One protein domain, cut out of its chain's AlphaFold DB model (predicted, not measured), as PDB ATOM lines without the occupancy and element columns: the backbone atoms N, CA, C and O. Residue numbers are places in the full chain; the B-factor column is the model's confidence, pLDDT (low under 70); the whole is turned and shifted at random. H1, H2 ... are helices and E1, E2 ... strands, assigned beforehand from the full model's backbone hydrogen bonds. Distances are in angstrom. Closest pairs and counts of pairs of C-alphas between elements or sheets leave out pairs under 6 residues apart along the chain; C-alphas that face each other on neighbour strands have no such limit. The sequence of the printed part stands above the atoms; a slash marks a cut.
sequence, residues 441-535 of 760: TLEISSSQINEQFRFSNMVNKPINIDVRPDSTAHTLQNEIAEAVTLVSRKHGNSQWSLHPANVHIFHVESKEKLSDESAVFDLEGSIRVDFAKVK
ATOM      1  N   THR A 441     343.590 206.146 222.041       76.81
ATOM      2  CA  THR A 441     344.933 205.741 222.475       76.81
ATOM      3  C   THR A 441     345.176 204.294 222.049       76.81
ATOM      4  O   THR A 441     344.469 203.387 222.483       76.81
ATOM      5  N   LEU A 442     346.173 204.077 221.191       85.31
ATOM      6  CA  LEU A 442     346.650 202.762 220.767       85.31
ATOM      7  C   LEU A 442     347.692 202.253 221.769       85.31
ATOM      8  O   LEU A 442     348.777 202.823 221.881       85.31
ATOM      9  N   GLU A 443     347.376 201.173 222.480       84.50
ATOM     10  CA  GLU A 443     348.288 200.519 223.421       84.50
ATOM     11  C   GLU A 443     349.032 199.353 222.744       84.50
ATOM     12  O   GLU A 443     348.430 198.354 222.348       84.50
ATOM     13  N   ILE A 444     350.357 199.459 222.625       85.00
ATOM     14  CA  ILE A 444     351.237 198.379 222.161       85.00
ATOM     15  C   ILE A 444     351.830 197.685 223.386       85.00
ATOM     16  O   ILE A 444     352.593 198.283 224.152       85.00
ATOM     17  N   SER A 445     351.501 196.409 223.570       85.31
ATOM     18  CA  SER A 445     351.918 195.663 224.757       85.31
ATOM     19  C   SER A 445     353.433 195.422 224.803       85.31
ATOM     20  O   SER A 445     354.098 195.192 223.792       85.31
ATOM     21  N   SER A 446     353.985 195.405 226.020       79.88
ATOM     22  CA  SER A 446     355.392 195.085 226.294       79.88
ATOM     23  C   SER A 446     355.849 193.755 225.677       79.88
ATOM     24  O   SER A 446     356.991 193.633 225.234       79.88
ATOM     25  N   SER A 447     354.972 192.746 225.644       75.81
ATOM     26  CA  SER A 447     355.268 191.428 225.071       75.81
ATOM     27  C   SER A 447     355.442 191.491 223.558       75.81
ATOM     28  O   SER A 447     356.444 190.979 223.068       75.81
ATOM     29  N   GLN A 448     354.554 192.188 222.839       76.62
ATOM     30  CA  GLN A 448     354.674 192.380 221.386       76.62
ATOM     31  C   GLN A 448     355.991 193.076 221.022       76.62
ATOM     32  O   GLN A 448     356.694 192.660 220.105       76.62
ATOM     33  N   ILE A 449     356.377 194.091 221.797       77.19
ATOM     34  CA  ILE A 449     357.622 194.833 221.584       77.19
ATOM     35  C   ILE A 449     358.851 193.932 221.811       77.19
ATOM     36  O   ILE A 449     359.783 193.920 221.005       77.19
ATOM     37  N   ASN A 450     358.869 193.162 222.903       80.50
ATOM     38  CA  ASN A 450     360.018 192.324 223.257       80.50
ATOM     39  C   ASN A 450     360.174 191.103 222.345       80.50
ATOM     40  O   ASN A 450     361.300 190.769 221.968       80.50
ATOM     41  N   GLU A 451     359.066 190.452 221.988       75.50
ATOM     42  CA  GLU A 451     359.055 189.278 221.109       75.50
ATOM     43  C   GLU A 451     359.625 189.617 219.727       75.50
ATOM     44  O   GLU A 451     360.395 188.848 219.147       75.50
ATOM     45  N   GLN A 452     359.313 190.815 219.236       68.31
ATOM     46  CA  GLN A 452     359.565 191.180 217.853       68.31
ATOM     47  C   GLN A 452     360.918 191.854 217.625       68.31
ATOM     48  O   GLN A 452     361.586 191.583 216.627       68.31
ATOM     49  N   PHE A 453     361.371 192.687 218.565       69.12
ATOM     50  CA  PHE A 453     362.599 193.472 218.397       69.12
ATOM     51  C   PHE A 453     363.814 192.920 219.147       69.12
ATOM     52  O   PHE A 453     364.916 193.446 218.977       69.12
ATOM     53  N   ARG A 454     363.642 191.850 219.941       68.12
ATOM     54  CA  ARG A 454     364.718 191.164 220.684       68.12
ATOM     55  C   ARG A 454     365.659 192.137 221.405       68.12
ATOM     56  O   ARG A 454     366.882 192.031 221.299       68.12
ATOM     57  N   PHE A 455     365.095 193.111 222.119       72.69
ATOM     58  CA  PHE A 455     365.895 194.044 222.905       72.69
ATOM     59  C   PHE A 455     366.701 193.291 223.967       72.69
ATOM     60  O   PHE A 455     366.194 192.388 224.628       72.69
ATOM     61  N   SER A 456     367.960 193.690 224.160       65.31
ATOM     62  CA  SER A 456     368.827 193.129 225.204       65.31
ATOM     63  C   SER A 456     368.311 193.415 226.619       65.31
ATOM     64  O   SER A 456     368.626 192.676 227.543       65.31
ATOM     65  N   ASN A 457     367.489 194.459 226.776       74.00
ATOM     66  CA  ASN A 457     366.778 194.804 228.001       74.00
ATOM     67  C   ASN A 457     365.272 194.751 227.727       74.00
ATOM     68  O   ASN A 457     364.801 195.435 226.818       74.00
ATOM     69  N   MET A 458     364.520 193.964 228.504       75.00
ATOM     70  CA  MET A 458     363.073 193.838 228.309       75.00
ATOM     71  C   MET A 458     362.366 195.170 228.583       75.00
ATOM     72  O   MET A 458     362.537 195.782 229.641       75.00
ATOM     73  N   VAL A 459     361.553 195.611 227.626       82.25
ATOM     74  CA  VAL A 459     360.618 196.723 227.795       82.25
ATOM     75  C   VAL A 459     359.500 196.230 228.706       82.25
ATOM     76  O   VAL A 459     358.782 195.303 228.351       82.25
ATOM     77  N   ASN A 460     359.371 196.814 229.898       84.19
ATOM     78  CA  ASN A 460     358.423 196.340 230.917       84.19
ATOM     79  C   ASN A 460     357.104 197.127 230.946       84.19
ATOM     80  O   ASN A 460     356.210 196.783 231.716       84.19
ATOM     81  N   LYS A 461     356.966 198.185 230.135       84.38
ATOM     82  CA  LYS A 461     355.764 199.028 230.087       84.38
ATOM     83  C   LYS A 461     355.200 199.111 228.665       84.38
ATOM     84  O   LYS A 461     356.000 199.268 227.740       84.38
ATOM     85  N   PRO A 462     353.867 199.045 228.508       84.00
ATOM     86  CA  PRO A 462     353.229 199.225 227.213       84.00
ATOM     87  C   PRO A 462     353.466 200.645 226.682       84.00
ATOM     88  O   PRO A 462     353.716 201.582 227.451       84.00
ATOM     89  N   ILE A 463     353.424 200.792 225.359       87.75
ATOM     90  CA  ILE A 463     353.553 202.081 224.674       87.75
ATOM     91  C   ILE A 463     352.159 202.534 224.259       87.75
ATOM     92  O   ILE A 463     351.528 201.885 223.436       87.75
ATOM     93  N   ASN A 464     351.722 203.668 224.800       86.06
ATOM     94  CA  ASN A 464     350.464 204.308 224.441       86.06
ATOM     95  C   ASN A 464     350.730 205.405 223.408       86.06
ATOM     96  O   ASN A 464     351.562 206.284 223.653       86.06
ATOM     97  N   ILE A 465     350.046 205.343 222.270       87.69
ATOM     98  CA  ILE A 465     350.147 206.317 221.180       87.69
ATOM     99  C   ILE A 465     348.775 206.954 221.002       87.69
ATOM    100  O   ILE A 465     347.814 206.256 220.696       87.69
ATOM    101  N   ASP A 466     348.681 208.266 221.188       83.50
ATOM    102  CA  ASP A 466     347.432 208.988 220.954       83.50
ATOM    103  C   ASP A 466     347.219 209.171 219.447       83.50
ATOM    104  O   ASP A 466     347.941 209.923 218.791       83.50
ATOM    105  N   VAL A 467     346.230 208.466 218.905       83.00
ATOM    106  CA  VAL A 467     345.856 208.489 217.492       83.00
ATOM    107  C   VAL A 467     344.860 209.617 217.277       83.00
ATOM    108  O   VAL A 467     343.812 209.687 217.929       83.00
ATOM    109  N   ARG A 468     345.188 210.521 216.354       81.19
ATOM    110  CA  ARG A 468     344.277 211.600 215.981       81.19
ATOM    111  C   ARG A 468     343.223 211.089 214.996       81.19
ATOM    112  O   ARG A 468     343.541 210.219 214.185       81.19
ATOM    113  N   PRO A 469     342.007 211.660 215.005       72.81
ATOM    114  CA  PRO A 469     340.953 211.278 214.064       72.81
ATOM    115  C   PRO A 469     341.331 211.432 212.586       72.81
ATOM    116  O   PRO A 469     340.762 210.772 211.729       72.81
ATOM    117  N   ASP A 470     342.298 212.297 212.284       78.25
ATOM    118  CA  ASP A 470     342.796 212.589 210.941       78.25
ATOM    119  C   ASP A 470     344.125 211.883 210.604       78.25
ATOM    120  O   ASP A 470     344.715 212.145 209.551       78.25
ATOM    121  N   SER A 471     344.625 210.990 211.467       79.38
ATOM    122  CA  SER A 471     345.866 210.250 211.208       79.38
ATOM    123  C   SER A 471     345.683 209.290 210.026       79.38
ATOM    124  O   SER A 471     344.823 208.423 210.057       79.38
ATOM    125  N   THR A 472     346.522 209.406 208.992       85.75
ATOM    126  CA  THR A 472     346.583 208.444 207.870       85.75
ATOM    127  C   THR A 472     347.416 207.209 208.233       85.75
ATOM    128  O   THR A 472     348.185 207.249 209.197       85.75
ATOM    129  N   ALA A 473     347.338 206.128 207.441       80.69
ATOM    130  CA  ALA A 473     348.164 204.924 207.629       80.69
ATOM    131  C   ALA A 473     349.660 205.260 207.724       80.69
ATOM    132  O   ALA A 473     350.347 204.822 208.649       80.69
ATOM    133  N   HIS A 474     350.141 206.114 206.819       82.44
ATOM    134  CA  HIS A 474     351.516 206.595 206.810       82.44
ATOM    135  C   HIS A 474     351.848 207.447 208.048       82.44
ATOM    136  O   HIS A 474     352.917 207.290 208.643       82.44
ATOM    137  N   THR A 475     350.951 208.344 208.480       84.25
ATOM    138  CA  THR A 475     351.161 209.145 209.704       84.25
ATOM    139  C   THR A 475     351.285 208.241 210.931       84.25
ATOM    140  O   THR A 475     352.236 208.379 211.697       84.25
ATOM    141  N   LEU A 476     350.401 207.249 211.057       87.12
ATOM    142  CA  LEU A 476     350.400 206.303 212.170       87.12
ATOM    143  C   LEU A 476     351.641 205.389 212.158       87.12
ATOM    144  O   LEU A 476     352.229 205.136 213.207       87.12
ATOM    145  N   GLN A 477     352.111 204.950 210.982       87.19
ATOM    146  CA  GLN A 477     353.377 204.208 210.851       87.19
ATOM    147  C   GLN A 477     354.580 205.026 211.344       87.19
ATOM    148  O   GLN A 477     355.456 204.482 212.020       87.19
ATOM    149  N   ASN A 478     354.619 206.327 211.037       86.25
ATOM    150  CA  ASN A 478     355.675 207.223 211.514       86.25
ATOM    151  C   ASN A 478     355.615 207.422 213.034       86.25
ATOM    152  O   ASN A 478     356.647 207.311 213.696       86.25
ATOM    153  N   GLU A 479     354.424 207.650 213.590       88.75
ATOM    154  CA  GLU A 479     354.219 207.827 215.036       88.75
ATOM    155  C   GLU A 479     354.608 206.564 215.822       88.75
ATOM    156  O   GLU A 479     355.307 206.649 216.837       88.75
ATOM    157  N   ILE A 480     354.262 205.376 215.311       87.25
ATOM    158  CA  ILE A 480     354.682 204.087 215.883       87.25
ATOM    159  C   ILE A 480     356.205 203.918 215.798       87.25
ATOM    160  O   ILE A 480     356.847 203.566 216.794       87.25
ATOM    161  N   ALA A 481     356.809 204.182 214.637       88.56
ATOM    162  CA  ALA A 481     358.252 204.050 214.447       88.56
ATOM    163  C   ALA A 481     359.050 204.986 215.370       88.56
ATOM    164  O   ALA A 481     360.061 204.576 215.959       88.56
ATOM    165  N   GLU A 482     358.579 206.219 215.551       91.81
ATOM    166  CA  GLU A 482     359.179 207.196 216.454       91.81
ATOM    167  C   GLU A 482     359.033 206.773 217.922       91.81
ATOM    168  O   GLU A 482     360.029 206.757 218.655       91.81
ATOM    169  N   ALA A 483     357.837 206.346 218.342       87.44
ATOM    170  CA  ALA A 483     357.577 205.911 219.713       87.44
ATOM    171  C   ALA A 483     358.442 204.699 220.108       87.44
ATOM    172  O   ALA A 483     359.087 204.710 221.164       87.44
ATOM    173  N   VAL A 484     358.540 203.687 219.238       83.25
ATOM    174  CA  VAL A 484     359.370 202.492 219.482       83.25
ATOM    175  C   VAL A 484     360.863 202.847 219.485       83.25
ATOM    176  O   VAL A 484     361.611 202.383 220.351       83.25
ATOM    177  N   THR A 485     361.309 203.732 218.587       87.12
ATOM    178  CA  THR A 485     362.696 204.236 218.569       87.12
ATOM    179  C   THR A 485     363.046 204.976 219.861       87.12
ATOM    180  O   THR A 485     364.115 204.765 220.441       87.12
ATOM    181  N   LEU A 486     362.138 205.816 220.357       87.31
ATOM    182  CA  LEU A 486     362.336 206.585 221.581       87.31
ATOM    183  C   LEU A 486     362.411 205.679 222.817       87.31
ATOM    184  O   LEU A 486     363.252 205.897 223.696       87.31
ATOM    185  N   VAL A 487     361.583 204.633 222.872       83.88
ATOM    186  CA  VAL A 487     361.635 203.629 223.942       83.88
ATOM    187  C   VAL A 487     362.927 202.819 223.878       83.88
ATOM    188  O   VAL A 487     363.568 202.644 224.915       83.88
ATOM    189  N   SER A 488     363.372 202.410 222.689       82.31
ATOM    190  CA  SER A 488     364.642 201.691 222.520       82.31
ATOM    191  C   SER A 488     365.846 202.511 223.003       82.31
ATOM    192  O   SER A 488     366.678 202.023 223.777       82.31
ATOM    193  N   ARG A 489     365.886 203.806 222.658       86.06
ATOM    194  CA  ARG A 489     366.931 204.731 223.130       86.06
ATOM    195  C   ARG A 489     366.926 204.887 224.649       86.06
ATOM    196  O   ARG A 489     367.993 204.892 225.259       86.06
ATOM    197  N   LYS A 490     365.744 204.963 225.274       84.88
ATOM    198  CA  LYS A 490     365.611 205.037 226.741       84.88
ATOM    199  C   LYS A 490     366.114 203.778 227.459       84.88
ATOM    200  O   LYS A 490     366.548 203.890 228.600       84.88
ATOM    201  N   HIS A 491     366.104 202.616 226.803       81.12
ATOM    202  CA  HIS A 491     366.571 201.343 227.373       81.12
ATOM    203  C   HIS A 491     368.036 201.010 227.026       81.12
ATOM    204  O   HIS A 491     368.479 199.875 227.216       81.12
ATOM    205  N   GLY A 492     368.804 202.007 226.566       81.38
ATOM    206  CA  GLY A 492     370.259 201.922 226.401       81.38
ATOM    207  C   GLY A 492     370.740 201.609 224.985       81.38
ATOM    208  O   GLY A 492     371.946 201.524 224.774       81.38
ATOM    209  N   ASN A 493     369.840 201.487 224.004       75.75
ATOM    210  CA  ASN A 493     370.206 201.195 222.617       75.75
ATOM    211  C   ASN A 493     370.236 202.487 221.778       75.75
ATOM    212  O   ASN A 493     369.365 202.753 220.951       75.75
ATOM    213  N   SER A 494     371.230 203.345 222.032       77.75
ATOM    214  CA  SER A 494     371.304 204.705 221.465       77.75
ATOM    215  C   SER A 494     371.428 204.758 219.935       77.75
ATOM    216  O   SER A 494     371.068 205.769 219.335       77.75
ATOM    217  N   GLN A 495     371.902 203.679 219.306       77.88
ATOM    218  CA  GLN A 495     372.100 203.585 217.855       77.88
ATOM    219  C   GLN A 495     370.913 202.969 217.104       77.88
ATOM    220  O   GLN A 495     370.916 202.946 215.876       77.88
ATOM    221  N   TRP A 496     369.904 202.465 217.814       86.69
ATOM    222  CA  TRP A 496     368.781 201.786 217.181       86.69
ATOM    223  C   TRP A 496     367.695 202.784 216.748       86.69
ATOM    224  O   TRP A 496     367.333 203.697 217.496       86.69
ATOM    225  N   SER A 497     367.170 202.607 215.533       83.81
ATOM    226  CA  SER A 497     366.022 203.349 215.000       83.81
ATOM    227  C   SER A 497     365.179 202.460 214.096       83.81
ATOM    228  O   SER A 497     365.725 201.793 213.214       83.81
ATOM    229  N   LEU A 498     363.861 202.487 214.280       82.88
ATOM    230  CA  LEU A 498     362.910 201.798 213.417       82.88
ATOM    231  C   LEU A 498     362.560 202.695 212.230       82.88
ATOM    232  O   LEU A 498     362.098 203.816 212.416       82.88
ATOM    233  N   HIS A 499     362.788 202.213 211.008       86.69
ATOM    234  CA  HIS A 499     362.347 202.930 209.817       86.69
ATOM    235  C   HIS A 499     360.825 202.746 209.632       86.69
ATOM    236  O   HIS A 499     360.368 201.603 209.712       86.69
ATOM    237  N   PRO A 500     360.050 203.803 209.326       82.88
ATOM    238  CA  PRO A 500     358.590 203.734 209.161       82.88
ATOM    239  C   PRO A 500     358.116 202.655 208.179       82.88
ATOM    240  O   PRO A 500     357.171 201.932 208.459       82.88
ATOM    241  N   ALA A 501     358.847 202.458 207.075       79.44
ATOM    242  CA  ALA A 501     358.555 201.421 206.074       79.44
ATOM    243  C   ALA A 501     358.557 199.971 206.612       79.44
ATOM    244  O   ALA A 501     358.045 199.073 205.945       79.44
ATOM    245  N   ASN A 502     359.134 199.736 207.795       77.62
ATOM    246  CA  ASN A 502     359.168 198.423 208.444       77.62
ATOM    247  C   ASN A 502     357.980 198.198 209.397       77.62
ATOM    248  O   ASN A 502     357.909 197.147 210.032       77.62
ATOM    249  N   VAL A 503     357.079 199.175 209.532       80.12
ATOM    250  CA  VAL A 503     355.844 199.075 210.316       80.12
ATOM    251  C   VAL A 503     354.713 198.655 209.378       80.12
ATOM    252  O   VAL A 503     354.449 199.327 208.382       80.12
ATOM    253  N   HIS A 504     354.036 197.545 209.668       75.69
ATOM    254  CA  HIS A 504     352.851 197.128 208.917       75.69
ATOM    255  C   HIS A 504     351.624 197.131 209.826       75.69
ATOM    256  O   HIS A 504     351.636 196.552 210.911       75.69
ATOM    257  N   ILE A 505     350.567 197.809 209.381       77.06
ATOM    258  CA  ILE A 505     349.321 197.976 210.129       77.06
ATOM    259  C   ILE A 505     348.237 197.149 209.437       77.06
ATOM    260  O   ILE A 505     348.024 197.292 208.231       77.06
ATOM    261  N   PHE A 506     347.574 196.284 210.203       67.38
ATOM    262  CA  PHE A 506     346.489 195.427 209.732       67.38
ATOM    263  C   PHE A 506     345.198 195.744 210.486       67.38
ATOM    264  O   PHE A 506     345.210 195.929 211.709       67.38
ATOM    265  N   HIS A 507     344.086 195.754 209.753       57.22
ATOM    266  CA  HIS A 507     342.754 195.764 210.345       57.22
ATOM    267  C   HIS A 507     342.421 194.346 210.840       57.22
ATOM    268  O   HIS A 507     342.756 193.368 210.180       57.22
ATOM    269  N   VAL A 508     341.837 194.178 212.029       49.47
ATOM    270  CA  VAL A 508     341.662 192.822 212.594       49.47
ATOM    271  C   VAL A 508     340.514 192.046 211.939       49.47
ATOM    272  O   VAL A 508     340.574 190.818 211.896       49.47
ATOM    273  N   GLU A 509     339.520 192.729 211.366       46.62
ATOM    274  CA  GLU A 509     338.371 192.062 210.727       46.62
ATOM    275  C   GLU A 509     338.661 191.542 209.311       46.62
ATOM    276  O   GLU A 509     338.032 190.584 208.863       46.62
ATOM    277  N   SER A 510     339.671 192.081 208.629       49.91
ATOM    278  CA  SER A 510     340.180 191.558 207.362       49.91
ATOM    279  C   SER A 510     341.702 191.565 207.430       49.91
ATOM    280  O   SER A 510     342.308 192.609 207.628       49.91
ATOM    281  N   LYS A 511     342.369 190.414 207.266       53.25
ATOM    282  CA  LYS A 511     343.849 190.315 207.250       53.25
ATOM    283  C   LYS A 511     344.498 191.018 206.036       53.25
ATOM    284  O   LYS A 511     345.549 190.597 205.557       53.25
ATOM    285  N   GLU A 512     343.874 192.058 205.507       55.50
ATOM    286  CA  GLU A 512     344.344 192.862 204.395       55.50
ATOM    287  C   GLU A 512     345.188 194.032 204.915       55.50
ATOM    288  O   GLU A 512     344.944 194.608 205.978       55.50
ATOM    289  N   LYS A 513     346.252 194.346 204.175       58.16
ATOM    290  CA  LYS A 513     347.181 195.425 204.508       58.16
ATOM    291  C   LYS A 513     346.514 196.766 204.197       58.16
ATOM    292  O   LYS A 513     346.087 196.973 203.065       58.16
ATOM    293  N   LEU A 514     346.489 197.682 205.164       58.03
ATOM    294  CA  LEU A 514     345.996 199.043 204.938       58.03
ATOM    295  C   LEU A 514     346.926 199.758 203.937       58.03
ATOM    296  O   LEU A 514     348.142 199.807 204.150       58.03
ATOM    297  N   SER A 515     346.377 200.245 202.819       61.22
ATOM    298  CA  SER A 515     347.118 200.971 201.779       61.22
ATOM    299  C   SER A 515     347.258 202.463 202.116       61.22
ATOM    300  O   SER A 515     346.474 203.019 202.880       61.22
ATOM    301  N   ASP A 516     348.279 203.116 201.551       51.75
ATOM    302  CA  ASP A 516     348.660 204.508 201.862       51.75
ATOM    303  C   ASP A 516     347.735 205.585 201.254       51.75
ATOM    304  O   ASP A 516     347.931 206.776 201.497       51.75
ATOM    305  N   GLU A 517     346.719 205.214 200.474       42.47
ATOM    306  CA  GLU A 517     345.919 206.182 199.718       42.47
ATOM    307  C   GLU A 517     344.620 206.570 200.452       42.47
ATOM    308  O   GLU A 517     343.573 205.945 200.330       42.47
ATOM    309  N   SER A 518     344.692 207.689 201.186       42.69
ATOM    310  CA  SER A 518     343.580 208.598 201.550       42.69
ATOM    311  C   SER A 518     342.419 208.100 202.430       42.69
ATOM    312  O   SER A 518     341.430 208.819 202.571       42.69
ATOM    313  N   ALA A 519     342.525 206.955 203.103       44.44
ATOM    314  CA  ALA A 519     341.534 206.583 204.115       44.44
ATOM    315  C   ALA A 519     341.780 207.353 205.431       44.44
ATOM    316  O   ALA A 519     342.714 207.054 206.174       44.44
ATOM    317  N   VAL A 520     340.948 208.360 205.713       44.44
ATOM    318  CA  VAL A 520     340.717 208.837 207.086       44.44
ATOM    319  C   VAL A 520     339.923 207.734 207.787       44.44
ATOM    320  O   VAL A 520     338.889 207.312 207.272       44.44
ATOM    321  N   PHE A 521     340.450 207.190 208.884       52.91
ATOM    322  CA  PHE A 521     339.903 205.977 209.488       52.91
ATOM    323  C   PHE A 521     338.633 206.256 210.297       52.91
ATOM    324  O   PHE A 521     338.654 207.091 211.198       52.91
ATOM    325  N   ASP A 522     337.577 205.485 210.040       42.97
ATOM    326  CA  ASP A 522     336.473 205.284 210.981       42.97
ATOM    327  C   ASP A 522     336.701 203.913 211.644       42.97
ATOM    328  O   ASP A 522     336.749 202.886 210.963       42.97
ATOM    329  N   LEU A 523     336.995 203.896 212.948       47.44
ATOM    330  CA  LEU A 523     337.526 202.724 213.659       47.44
ATOM    331  C   LEU A 523     336.492 202.155 214.640       47.44
ATOM    332  O   LEU A 523     336.425 202.595 215.785       47.44
ATOM    333  N   GLU A 524     335.755 201.118 214.234       41.66
ATOM    334  CA  GLU A 524     335.036 200.226 215.169       41.66
ATOM    335  C   GLU A 524     335.791 198.905 215.455       41.66
ATOM    336  O   GLU A 524     335.342 198.088 216.256       41.66
ATOM    337  N   GLY A 525     336.983 198.702 214.873       46.84
ATOM    338  CA  GLY A 525     337.774 197.468 214.993       46.84
ATOM    339  C   GLY A 525     339.075 197.595 215.802       46.84
ATOM    340  O   GLY A 525     339.626 198.677 215.997       46.84
ATOM    341  N   SER A 526     339.620 196.457 216.253       46.44
ATOM    342  CA  SER A 526     340.972 196.401 216.840       46.44
ATOM    343  C   SER A 526     342.055 196.434 215.747       46.44
ATOM    344  O   SER A 526     341.844 195.951 214.636       46.44
ATOM    345  N   ILE A 527     343.224 197.014 216.041       53.00
ATOM    346  CA  ILE A 527     344.348 197.136 215.097       53.00
ATOM    347  C   ILE A 527     345.478 196.213 215.551       53.00
ATOM    348  O   ILE A 527     345.901 196.260 216.709       53.00
ATOM    349  N   ARG A 528     346.011 195.398 214.634       54.84
ATOM    350  CA  ARG A 528     347.206 194.584 214.889       54.84
ATOM    351  C   ARG A 528     348.380 195.146 214.098       54.84
ATOM    352  O   ARG A 528     348.316 195.263 212.878       54.84
ATOM    353  N   VAL A 529     349.464 195.473 214.796       59.38
ATOM    354  CA  VAL A 529     350.716 195.918 214.177       59.38
ATOM    355  C   VAL A 529     351.646 194.714 214.058       59.38
ATOM    356  O   VAL A 529     351.872 194.019 215.050       59.38
ATOM    357  N   ASP A 530     352.146 194.446 212.852       53.59
ATOM    358  CA  ASP A 530     353.119 193.383 212.597       53.59
ATOM    359  C   ASP A 530     354.413 193.973 212.022       53.59
ATOM    360  O   ASP A 530     354.416 194.895 211.207       53.59
ATOM    361  N   PHE A 531     355.530 193.416 212.454       54.88
ATOM    362  CA  PHE A 531     356.887 193.816 212.117       54.88
ATOM    363  C   PHE A 531     357.692 192.538 211.828       54.88
ATOM    364  O   PHE A 531     358.571 192.130 212.588       54.88
ATOM    365  N   ALA A 532     357.350 191.839 210.747       41.41
ATOM    366  CA  ALA A 532     358.106 190.686 210.274       41.41
ATOM    367  C   ALA A 532     358.041 190.577 208.744       41.41
ATOM    368  O   ALA A 532     356.953 190.451 208.192       41.41
ATOM    369  N   LYS A 533     359.217 190.611 208.083       43.34
ATOM    370  CA  LYS A 533     359.606 189.785 206.910       43.34
ATOM    371  C   LYS A 533     360.946 190.253 206.308       43.34
ATOM    372  O   LYS A 533     360.984 191.023 205.358       43.34
ATOM    373  N   VAL A 534     362.065 189.742 206.833       34.59
ATOM    374  CA  VAL A 534     363.371 189.746 206.121       34.59
ATOM    375  C   VAL A 534     363.913 188.324 205.900       34.59
ATOM    376  O   VAL A 534     364.922 188.160 205.227       34.59
ATOM    377  N   LYS A 535     363.241 187.265 206.380       31.78
ATOM    378  CA  LYS A 535     363.767 185.894 206.239       31.78
ATOM    379  C   LYS A 535     363.020 184.945 205.297       31.78
ATOM    380  O   LYS A 535     363.641 183.986 204.868       31.78
TER     381      LYS A 535
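Overview. This is residues 441 to 535 of the 760 residues of the protein "C2H2-type domain-containing protein" of Albugo candida (UniProt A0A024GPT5). The long helix H2 packs on two separate two-stranded ribbons, meeting E2 of the one and E3 of the other, while their second strands, E1 and E4, come near each other on the side away from H2. The short helix H1 follows E1, and a long loop of residues 508 to 526 joins E3 to E4. The 95 printed residues hold E1, H1, E2, H2, E3 and E4 in that order, with both sheets antiparallel. The class is mixed, helices and strands, with 43 residues in named elements, under half. The whole is compact, with a radius of gyration of the C-alphas of 13.5 A and spans of 37 by 30 by 20 A.

Arrangement. E1, residues 441 to 444, is antiparallel to E2, residues 463 to 467, at 147 degrees; N 442 and O 465 are within hydrogen-bond range at 2.8 A. E2 and H2, residues 473 to 490, have 6 pairs of C-alphas within 8 A, the closest those of Ile 465 and Ile 480, 7.3 A. H2 and E3, residues 504 to 507, come closest at the C-alphas of Gln 477 and His 504, 7.4 A. E3 and E4, residues 527 to 530, form an antiparallel hairpin; N 530 and O 504 are 2.9 A apart. E1 and E4 are near each other, with 5 pairs of C-alphas within 10 A; H2 and E4 are apart. H1, residues 446 to 453, is near H2. In H1 and H2 every O i to N i+4 pair is within hydrogen-bond range.

Along the chain. E1 begins at C-alpha 441 (344.933, 205.741, 222.475). H2 measures 25.9 A, E2 12.3 A, H1 10.8 A, E3 10.3 A, E4 9.9 A and E1 9.7 A. E4 ends at C-alpha 530 (353.119, 193.383, 212.597).

Size, cuts and confidence. The farthest C-alphas, of Ser 456 and Ser 518, are 37.9 A apart. The printed part has no cut; the links H2 to E3 and E3 to E4 are long. Mean pLDDT of the printed part is 71.3, with residues 452 to 454, 456 and 506 to 535 under 70.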